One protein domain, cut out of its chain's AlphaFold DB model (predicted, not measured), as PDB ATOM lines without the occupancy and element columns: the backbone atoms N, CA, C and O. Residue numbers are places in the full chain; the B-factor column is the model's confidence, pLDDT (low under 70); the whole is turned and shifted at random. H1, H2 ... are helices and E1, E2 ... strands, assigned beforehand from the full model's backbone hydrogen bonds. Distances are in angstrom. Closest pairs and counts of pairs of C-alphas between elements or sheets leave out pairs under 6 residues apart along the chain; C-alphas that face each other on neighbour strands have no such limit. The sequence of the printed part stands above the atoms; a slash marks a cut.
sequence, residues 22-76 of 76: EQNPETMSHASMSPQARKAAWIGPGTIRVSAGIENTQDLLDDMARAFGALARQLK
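AT A GLANCE: This is residues 22 to 76 of the 76 residues of an uncharacterized protein of Lentisphaerae bacterium RIFOXYB12_FULL_65_16 (UniProt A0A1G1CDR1). The model is a wide, open V: one limb is the long helix H2, which sticks out free, and the other is a loop-rich head with the short helix H1, reached through the strand E1. The first residues, 22 to 23, fold beside E1, and the chain bends between E1 and H2. The printed part has 55 residues with two named helices and one named strand, in the order H1, E1, H2; the class is mostly helix, though under half of the residues, 27 of 55, are in named elements. The whole is loose, with a radius of gyration of the C-alphas of 14.1 A, and flat, spanning 37 by 34 by 15 A.

HOW THE PARTS SIT: Residues 22 to 23 pair antiparallel with residues 49 to 50 of E1, residues 49 to 51, which pairs with no named strand. H1, residues 35 to 40, and E1 are apart. H2, residues 57 to 74, is apart from E1 and from H1. In H1 and H2 every O i to N i+4 pair is within hydrogen-bond range.

IN THESE COORDINATES: Residues 22 to 34 hold no named element. H1 begins at C-alpha 35, at (-10.866, 33.347, -1.209). E1 begins at C-alpha 49, at (-27.862, 36.740, -0.902), and is 6.8 A long. H2 is 26.3 A long from its first to its last C-alpha and ends at C-alpha 74, at (-28.154, 43.177, -20.850).

THE WHOLE: The C-alphas of Gln 36 and Asn 56, 38.0 A apart, are the two farthest apart. Residues 53 to 59 and 61 to 76 stand free; the body without them spans 33 by 15 by 13 A. The link from H1 to E1 is short and that from E1 to H2 is tight. The printed part has no cut and ends at residue 76, the chain's last; its mean pLDDT is 93.2, and residue 76 is under 70.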
ATOM      1  N   GLU A  22     -31.127  42.623  -0.278       93.88
ATOM      2  CA  GLU A  22     -30.152  41.885  -1.068       93.88
ATOM      3  C   GLU A  22     -28.720  42.324  -0.752       93.88
ATOM      4  O   GLU A  22     -28.463  43.453  -0.337       93.88
ATOM      5  N   GLN A  23     -27.760  41.418  -0.929       93.44
ATOM      6  CA  GLN A  23     -26.344  41.696  -0.693       93.44
ATOM      7  C   GLN A  23     -25.450  40.928  -1.656       93.44
ATOM      8  O   GLN A  23     -25.775  39.806  -2.054       93.44
ATOM      9  N   ASN A  24     -24.265  41.485  -1.914       94.19
ATOM     10  CA  ASN A  24     -23.143  40.737  -2.464       94.19
ATOM     11  C   ASN A  24     -22.292  40.173  -1.302       94.19
ATOM     12  O   ASN A  24     -21.522  40.918  -0.692       94.19
ATOM     13  N   PRO A  25     -22.398  38.874  -0.961       94.62
ATOM     14  CA  PRO A  25     -21.635  38.297   0.141       94.62
ATOM     15  C   PRO A  25     -20.120  38.323  -0.093       94.62
ATOM     16  O   PRO A  25     -19.381  38.408   0.885       94.62
ATOM     17  N   GLU A  26     -19.648  38.293  -1.343       94.06
ATOM     18  CA  GLU A  26     -18.215  38.316  -1.662       94.06
ATOM     19  C   GLU A  26     -17.553  39.624  -1.216       94.06
ATOM     20  O   GLU A  26     -16.458  39.595  -0.654       94.06
ATOM     21  N   THR A  27     -18.220  40.755  -1.446       92.25
ATOM     22  CA  THR A  27     -17.686  42.094  -1.155       92.25
ATOM     23  C   THR A  27     -18.229  42.701   0.136       92.25
ATOM     24  O   THR A  27     -17.732  43.741   0.566       92.25
ATOM     25  N   MET A  28     -19.220  42.064   0.769       93.44
ATOM     26  CA  MET A  28     -19.860  42.560   1.988       93.44
ATOM     27  C   MET A  28     -19.679  41.582   3.155       93.44
ATOM     28  O   MET A  28     -18.593  41.469   3.719       93.44
ATOM     29  N   SER A  29     -20.731  40.848   3.524       92.50
ATOM     30  CA  SER A  29     -20.788  40.053   4.759       92.50
ATOM     31  C   SER A  29     -19.680  39.004   4.914       92.50
ATOM     32  O   SER A  29     -19.323  38.686   6.044       92.50
ATOM     33  N   HIS A  30     -19.117  38.489   3.817       94.81
ATOM     34  CA  HIS A  30     -18.055  37.475   3.833       94.81
ATOM     35  C   HIS A  30     -16.738  38.004   3.238       94.81
ATOM     36  O   HIS A  30     -15.830  37.227   2.925       94.81
ATOM     37  N   ALA A  31     -16.591  39.327   3.116       93.88
ATOM     38  CA  ALA A  31     -15.395  39.959   2.563       93.88
ATOM     39  C   ALA A  31     -14.116  39.608   3.342       93.88
ATOM     40  O   ALA A  31     -13.049  39.489   2.742       93.88
ATOM     41  N   SER A  32     -14.227  39.386   4.657       95.69
ATOM     42  CA  SER A  32     -13.107  39.031   5.540       95.69
ATOM     43  C   SER A  32     -12.641  37.576   5.420       95.69
ATOM     44  O   SER A  32     -11.562  37.243   5.907       95.69
ATOM     45  N   MET A  33     -13.416  36.695   4.782       96.31
ATOM     46  CA  MET A  33     -13.000  35.313   4.549       96.31
ATOM     47  C   MET A  33     -11.917  35.243   3.471       96.31
ATOM     48  O   MET A  33     -11.938  35.997   2.497       96.31
ATOM     49  N   SER A  34     -11.004  34.277   3.594       96.62
ATOM     50  CA  SER A  34     -10.057  34.000   2.514       96.62
ATOM     51  C   SER A  34     -10.802  33.563   1.241       96.62
ATOM     52  O   SER A  34     -11.878  32.958   1.333       96.62
ATOM     53  N   PRO A  35     -10.241  33.792   0.039       94.75
ATOM     54  CA  PRO A  35     -10.866  33.347  -1.209       94.75
ATOM     55  C   PRO A  35     -11.169  31.840  -1.234       94.75
ATOM     56  O   PRO A  35     -12.200  31.416  -1.750       94.75
ATOM     57  N   GLN A  36     -10.295  31.029  -0.632       96.19
ATOM     58  CA  GLN A  36     -10.467  29.578  -0.518       96.19
ATOM     59  C   GLN A  36     -11.645  29.216   0.395       96.19
ATOM     60  O   GLN A  36     -12.451  28.361   0.035       96.19
ATOM     61  N   ALA A  37     -11.781  29.896   1.538       97.12
ATOM     62  CA  ALA A  37     -12.888  29.678   2.464       97.12
ATOM     63  C   ALA A  37     -14.229  30.123   1.859       97.12
ATOM     64  O   ALA A  37     -15.217  29.403   1.985       97.12
ATOM     65  N   ARG A  38     -14.266  31.260   1.143       96.75
ATOM     66  CA  ARG A  38     -15.463  31.689   0.396       96.75
ATOM     67  C   ARG A  38     -15.872  30.653  -0.644       96.75
ATOM     68  O   ARG A  38     -17.022  30.226  -0.656       96.75
ATOM     69  N   LYS A  39     -14.918  30.181  -1.452       94.94
ATOM     70  CA  LYS A  39     -15.167  29.145  -2.461       94.94
ATOM     71  C   LYS A  39     -15.694  27.848  -1.837       94.94
ATOM     72  O   LYS A  39     -16.629  27.267  -2.374       94.94
ATOM     73  N   ALA A  40     -15.131  27.416  -0.706       97.06
ATOM     74  CA  ALA A  40     -15.602  26.238   0.026       97.06
ATOM     75  C   ALA A  40     -17.029  26.408   0.583       97.06
ATOM     76  O   ALA A  40     -17.770  25.435   0.679       97.06
ATOM     77  N   ALA A  41     -17.424  27.643   0.901       96.00
ATOM     78  CA  ALA A  41     -18.779  28.010   1.305       96.00
ATOM     79  C   ALA A  41     -19.719  28.309   0.120       96.00
ATOM     80  O   ALA A  41     -20.818  28.813   0.335       96.00
ATOM     81  N   TRP A  42     -19.305  28.014  -1.121       94.94
ATOM     82  CA  TRP A  42     -20.069  28.291  -2.345       94.94
ATOM     83  C   TRP A  42     -20.348  29.780  -2.590       94.94
ATOM     84  O   TRP A  42     -21.315  30.143  -3.253       94.94
ATOM     85  N   ILE A  43     -19.475  30.650  -2.082       96.25
ATOM     86  CA  ILE A  43     -19.522  32.095  -2.296       96.25
ATOM     87  C   ILE A  43     -18.487  32.447  -3.361       96.25
ATOM     88  O   ILE A  43     -17.278  32.404  -3.116       96.25
ATOM     89  N   GLY A  44     -18.969  32.799  -4.548       91.31
ATOM     90  CA  GLY A  44     -18.140  33.243  -5.666       91.31
ATOM     91  C   GLY A  44     -18.749  34.417  -6.435       91.31
ATOM     92  O   GLY A  44     -19.825  34.905  -6.068       91.31
ATOM     93  N   PRO A  45     -18.090  34.850  -7.521       90.44
ATOM     94  CA  PRO A  45     -18.584  35.929  -8.365       90.44
ATOM     95  C   PRO A  45     -20.020  35.674  -8.833       90.44
ATOM     96  O   PRO A  45     -20.355  34.572  -9.264       90.44
ATOM     97  N   GLY A  46     -20.869  36.696  -8.734       88.69
ATOM     98  CA  GLY A  46     -22.286  36.608  -9.103       88.69
ATOM     99  C   GLY A  46     -23.202  35.994  -8.037       88.69
ATOM    100  O   GLY A  46     -24.409  35.930  -8.254       88.69
ATOM    101  N   THR A  47     -22.675  35.585  -6.876       94.19
ATOM    102  CA  THR A  47     -23.519  35.172  -5.743       94.19
ATOM    103  C   THR A  47     -24.289  36.380  -5.219       94.19
ATOM    104  O   THR A  47     -23.689  37.400  -4.888       94.19
ATOM    105  N   ILE A  48     -25.608  36.250  -5.085       93.69
ATOM    106  CA  ILE A  48     -26.470  37.239  -4.434       93.69
ATOM    107  C   ILE A  48     -27.163  36.557  -3.259       93.69
ATOM    108  O   ILE A  48     -27.727  35.474  -3.406       93.69
ATOM    109  N   ARG A  49     -27.117  37.186  -2.084       94.06
ATOM    110  CA  ARG A  49     -27.862  36.740  -0.902       94.06
ATOM    111  C   ARG A  49     -29.094  37.614  -0.734       94.06
ATOM    112  O   ARG A  49     -28.947  38.829  -0.644       94.06
ATOM    113  N   VAL A  50     -30.266  37.002  -0.603       93.25
ATOM    114  CA  VAL A  50     -31.527  37.709  -0.344       93.25
ATOM    115  C   VAL A  50     -32.053  37.330   1.038       93.25
ATOM    116  O   VAL A  50     -32.143  36.152   1.378       93.25
ATOM    117  N   SER A  51     -32.382  38.336   1.839       94.00
ATOM    118  CA  SER A  51     -33.153  38.221   3.075       94.00
ATOM    119  C   SER A  51     -34.564  38.701   2.770       94.00
ATOM    120  O   SER A  51     -34.771  39.904   2.636       94.00
ATOM    121  N   ALA A  52     -35.519  37.782   2.653       92.38
ATOM    122  CA  ALA A  52     -36.919  38.148   2.463       92.38
ATOM    123  C   ALA A  52     -37.482  38.785   3.745       92.38
ATOM    124  O   ALA A  52     -37.294  38.251   4.841       92.38
ATOM    125  N   GLY A  53     -38.130  39.937   3.591       91.44
ATOM    126  CA  GLY A  53     -38.915  40.605   4.622       91.44
ATOM    127  C   GLY A  53     -40.328  40.029   4.711       91.44
ATOM    128  O   GLY A  53     -40.578  38.883   4.332       91.44
ATOM    129  N   ILE A  54     -41.261  40.825   5.234       94.06
ATOM    130  CA  ILE A  54     -42.671  40.438   5.408       94.06
ATOM    131  C   ILE A  54     -43.615  41.200   4.467       94.06
ATOM    132  O   ILE A  54     -44.793  41.388   4.777       94.06
ATOM    133  N   GLU A  55     -43.102  41.689   3.339       92.25
ATOM    134  CA  GLU A  55     -43.920  42.338   2.317       92.25
ATOM    135  C   GLU A  55     -44.907  41.369   1.654       92.25
ATOM    136  O   GLU A  55     -44.881  40.152   1.852       92.25
ATOM    137  N   ASN A  56     -45.800  41.916   0.828       94.38
ATOM    138  CA  ASN A  56     -46.680  41.095   0.015       94.38
ATOM    139  C   ASN A  56     -45.846  40.192  -0.909       94.38
ATOM    140  O   ASN A  56     -44.991  40.666  -1.656       94.38
ATOM    141  N   THR A  57     -46.133  38.891  -0.895       94.50
ATOM    142  CA  THR A  57     -45.408  37.905  -1.701       94.50
ATOM    143  C   THR A  57     -45.416  38.234  -3.194       94.50
ATOM    144  O   THR A  57     -44.398  38.041  -3.852       94.50
ATOM    145  N   GLN A  58     -46.522  38.756  -3.735       94.38
ATOM    146  CA  GLN A  58     -46.597  39.113  -5.151       94.38
ATOM    147  C   GLN A  58     -45.669  40.281  -5.487       94.38
ATOM    148  O   GLN A  58     -44.993  40.234  -6.508       94.38
ATOM    149  N   ASP A  59     -45.568  41.278  -4.603       92.56
ATOM    150  CA  ASP A  59     -44.665  42.413  -4.809       92.56
ATOM    151  C   ASP A  59     -43.197  41.947  -4.852       92.56
ATOM    152  O   ASP A  59     -42.430  42.418  -5.693       92.56
ATOM    153  N   LEU A  60     -42.822  40.976  -4.005       92.06
ATOM    154  CA  LEU A  60     -41.483  40.374  -3.994       92.06
ATOM    155  C   LEU A  60     -41.194  39.573  -5.269       92.06
ATOM    156  O   LEU A  60     -40.117  39.698  -5.852       92.06
ATOM    157  N   LEU A  61     -42.151  38.758  -5.718       94.31
ATOM    158  CA  LEU A  61     -42.018  37.987  -6.957       94.31
ATOM    159  C   LEU A  61     -41.901  38.907  -8.176       94.31
ATOM    160  O   LEU A  61     -41.036  38.690  -9.028       94.31
ATOM    161  N   ASP A  62     -42.722  39.954  -8.231       95.06
ATOM    162  CA  ASP A  62     -42.684  40.948  -9.299       95.06
ATOM    163  C   ASP A  62     -41.348  41.703  -9.303       95.06
ATOM    164  O   ASP A  62     -40.816  41.999 -10.374       95.06
ATOM    165  N   ASP A  63     -40.769  41.990  -8.132       93.25
ATOM    166  CA  ASP A  63     -39.455  42.630  -8.027       93.25
ATOM    167  C   ASP A  63     -38.331  41.746  -8.579       93.25
ATOM    168  O   ASP A  63     -37.550  42.188  -9.427       93.25
ATOM    169  N   MET A  64     -38.310  40.465  -8.202       93.31
ATOM    170  CA  MET A  64     -37.351  39.497  -8.741       93.31
ATOM    171  C   MET A  64     -37.520  39.317 -10.256       93.31
ATOM    172  O   MET A  64     -36.535  39.308 -11.000       93.31
ATOM    173  N   ALA A  65     -38.761  39.236 -10.745       95.44
ATOM    174  CA  ALA A  65     -39.048  39.134 -12.174       95.44
ATOM    175  C   ALA A  65     -38.557  40.369 -12.948       95.44
ATOM    176  O   ALA A  65     -37.955  40.229 -14.019       95.44
ATOM    177  N   ARG A  66     -38.748  41.580 -12.403       94.56
ATOM    178  CA  ARG A  66     -38.204  42.820 -12.982       94.56
ATOM    179  C   ARG A  66     -36.677  42.788 -13.043       94.56
ATOM    180  O   ARG A  66     -36.121  43.121 -14.094       94.56
ATOM    181  N   ALA A  67     -36.016  42.372 -11.962       91.94
ATOM    182  CA  ALA A  67     -34.559  42.297 -11.877       91.94
ATOM    183  C   ALA A  67     -33.974  41.309 -12.902       91.94
ATOM    184  O   ALA A  67     -33.120  41.684 -13.711       91.94
ATOM    185  N   PHE A  68     -34.489  40.077 -12.958       92.94
ATOM    186  CA  PHE A  68     -34.033  39.083 -13.937       92.94
ATOM    187  C   PHE A  68     -34.388  39.468 -15.374       92.94
ATOM    188  O   PHE A  68     -33.588  39.256 -16.286       92.94
ATOM    189  N   GLY A  69     -35.540  40.106 -15.592       95.81
ATOM    190  CA  GLY A  69     -35.901  40.659 -16.893       95.81
ATOM    191  C   GLY A  69     -34.936  41.755 -17.358       95.81
ATOM    192  O   GLY A  69     -34.641  41.839 -18.550       95.81
ATOM    193  N   ALA A  70     -34.425  42.588 -16.444       92.81
ATOM    194  CA  ALA A  70     -33.399  43.585 -16.750       92.81
ATOM    195  C   ALA A  70     -32.060  42.940 -17.116       92.81
ATOM    196  O   ALA A  70     -31.484  43.305 -18.140       92.81
ATOM    197  N   LEU A  71     -31.622  41.934 -16.352       92.12
ATOM    198  CA  LEU A  71     -30.417  41.165 -16.662       92.12
ATOM    199  C   LEU A  71     -30.515  40.500 -18.042       92.12
ATOM    200  O   LEU A  71     -29.607  40.624 -18.859       92.12
ATOM    201  N   ALA A  72     -31.648  39.868 -18.353       94.19
ATOM    202  CA  ALA A  72     -31.866  39.217 -19.643       94.19
ATOM    203  C   ALA A  72     -31.781  40.184 -20.838       94.19
ATOM    204  O   ALA A  72     -31.480  39.750 -21.947       94.19
ATOM    205  N   ARG A  73     -32.044  41.484 -20.644       94.31
ATOM    206  CA  ARG A  73     -31.857  42.510 -21.685       94.31
ATOM    207  C   ARG A  73     -30.397  42.927 -21.859       94.31
ATOM    208  O   ARG A  73     -30.050  43.348 -22.949       94.31
ATOM    209  N   GLN A  74     -29.580  42.829 -20.813       91.50
ATOM    210  CA  GLN A  74     -28.154  43.177 -20.850       91.50
ATOM    211  C   GLN A  74     -27.280  42.067 -21.447       91.50
ATOM    212  O   GLN A  74     -26.161  42.333 -21.864       91.50
ATOM    213  N   LEU A  75     -27.781  40.829 -21.460       87.00
ATOM    214  CA  LEU A  75     -27.086  39.663 -22.015       87.00
ATOM    215  C   LEU A  75     -27.375  39.424 -23.511       87.00
ATOM    216  O   LEU A  75     -26.864  38.455 -24.069       87.00
ATOM    217  N   LYS A  76     -28.216  40.257 -24.137       60.88
ATOM    218  CA  LYS A  76     -28.489  40.255 -25.583       60.88
ATOM    219  C   LYS A  76     -27.617  41.287 -26.278       60.88
ATOM    220  O   LYS A  76     -27.219  41.001 -27.425       60.88
TER     221      LYS A  76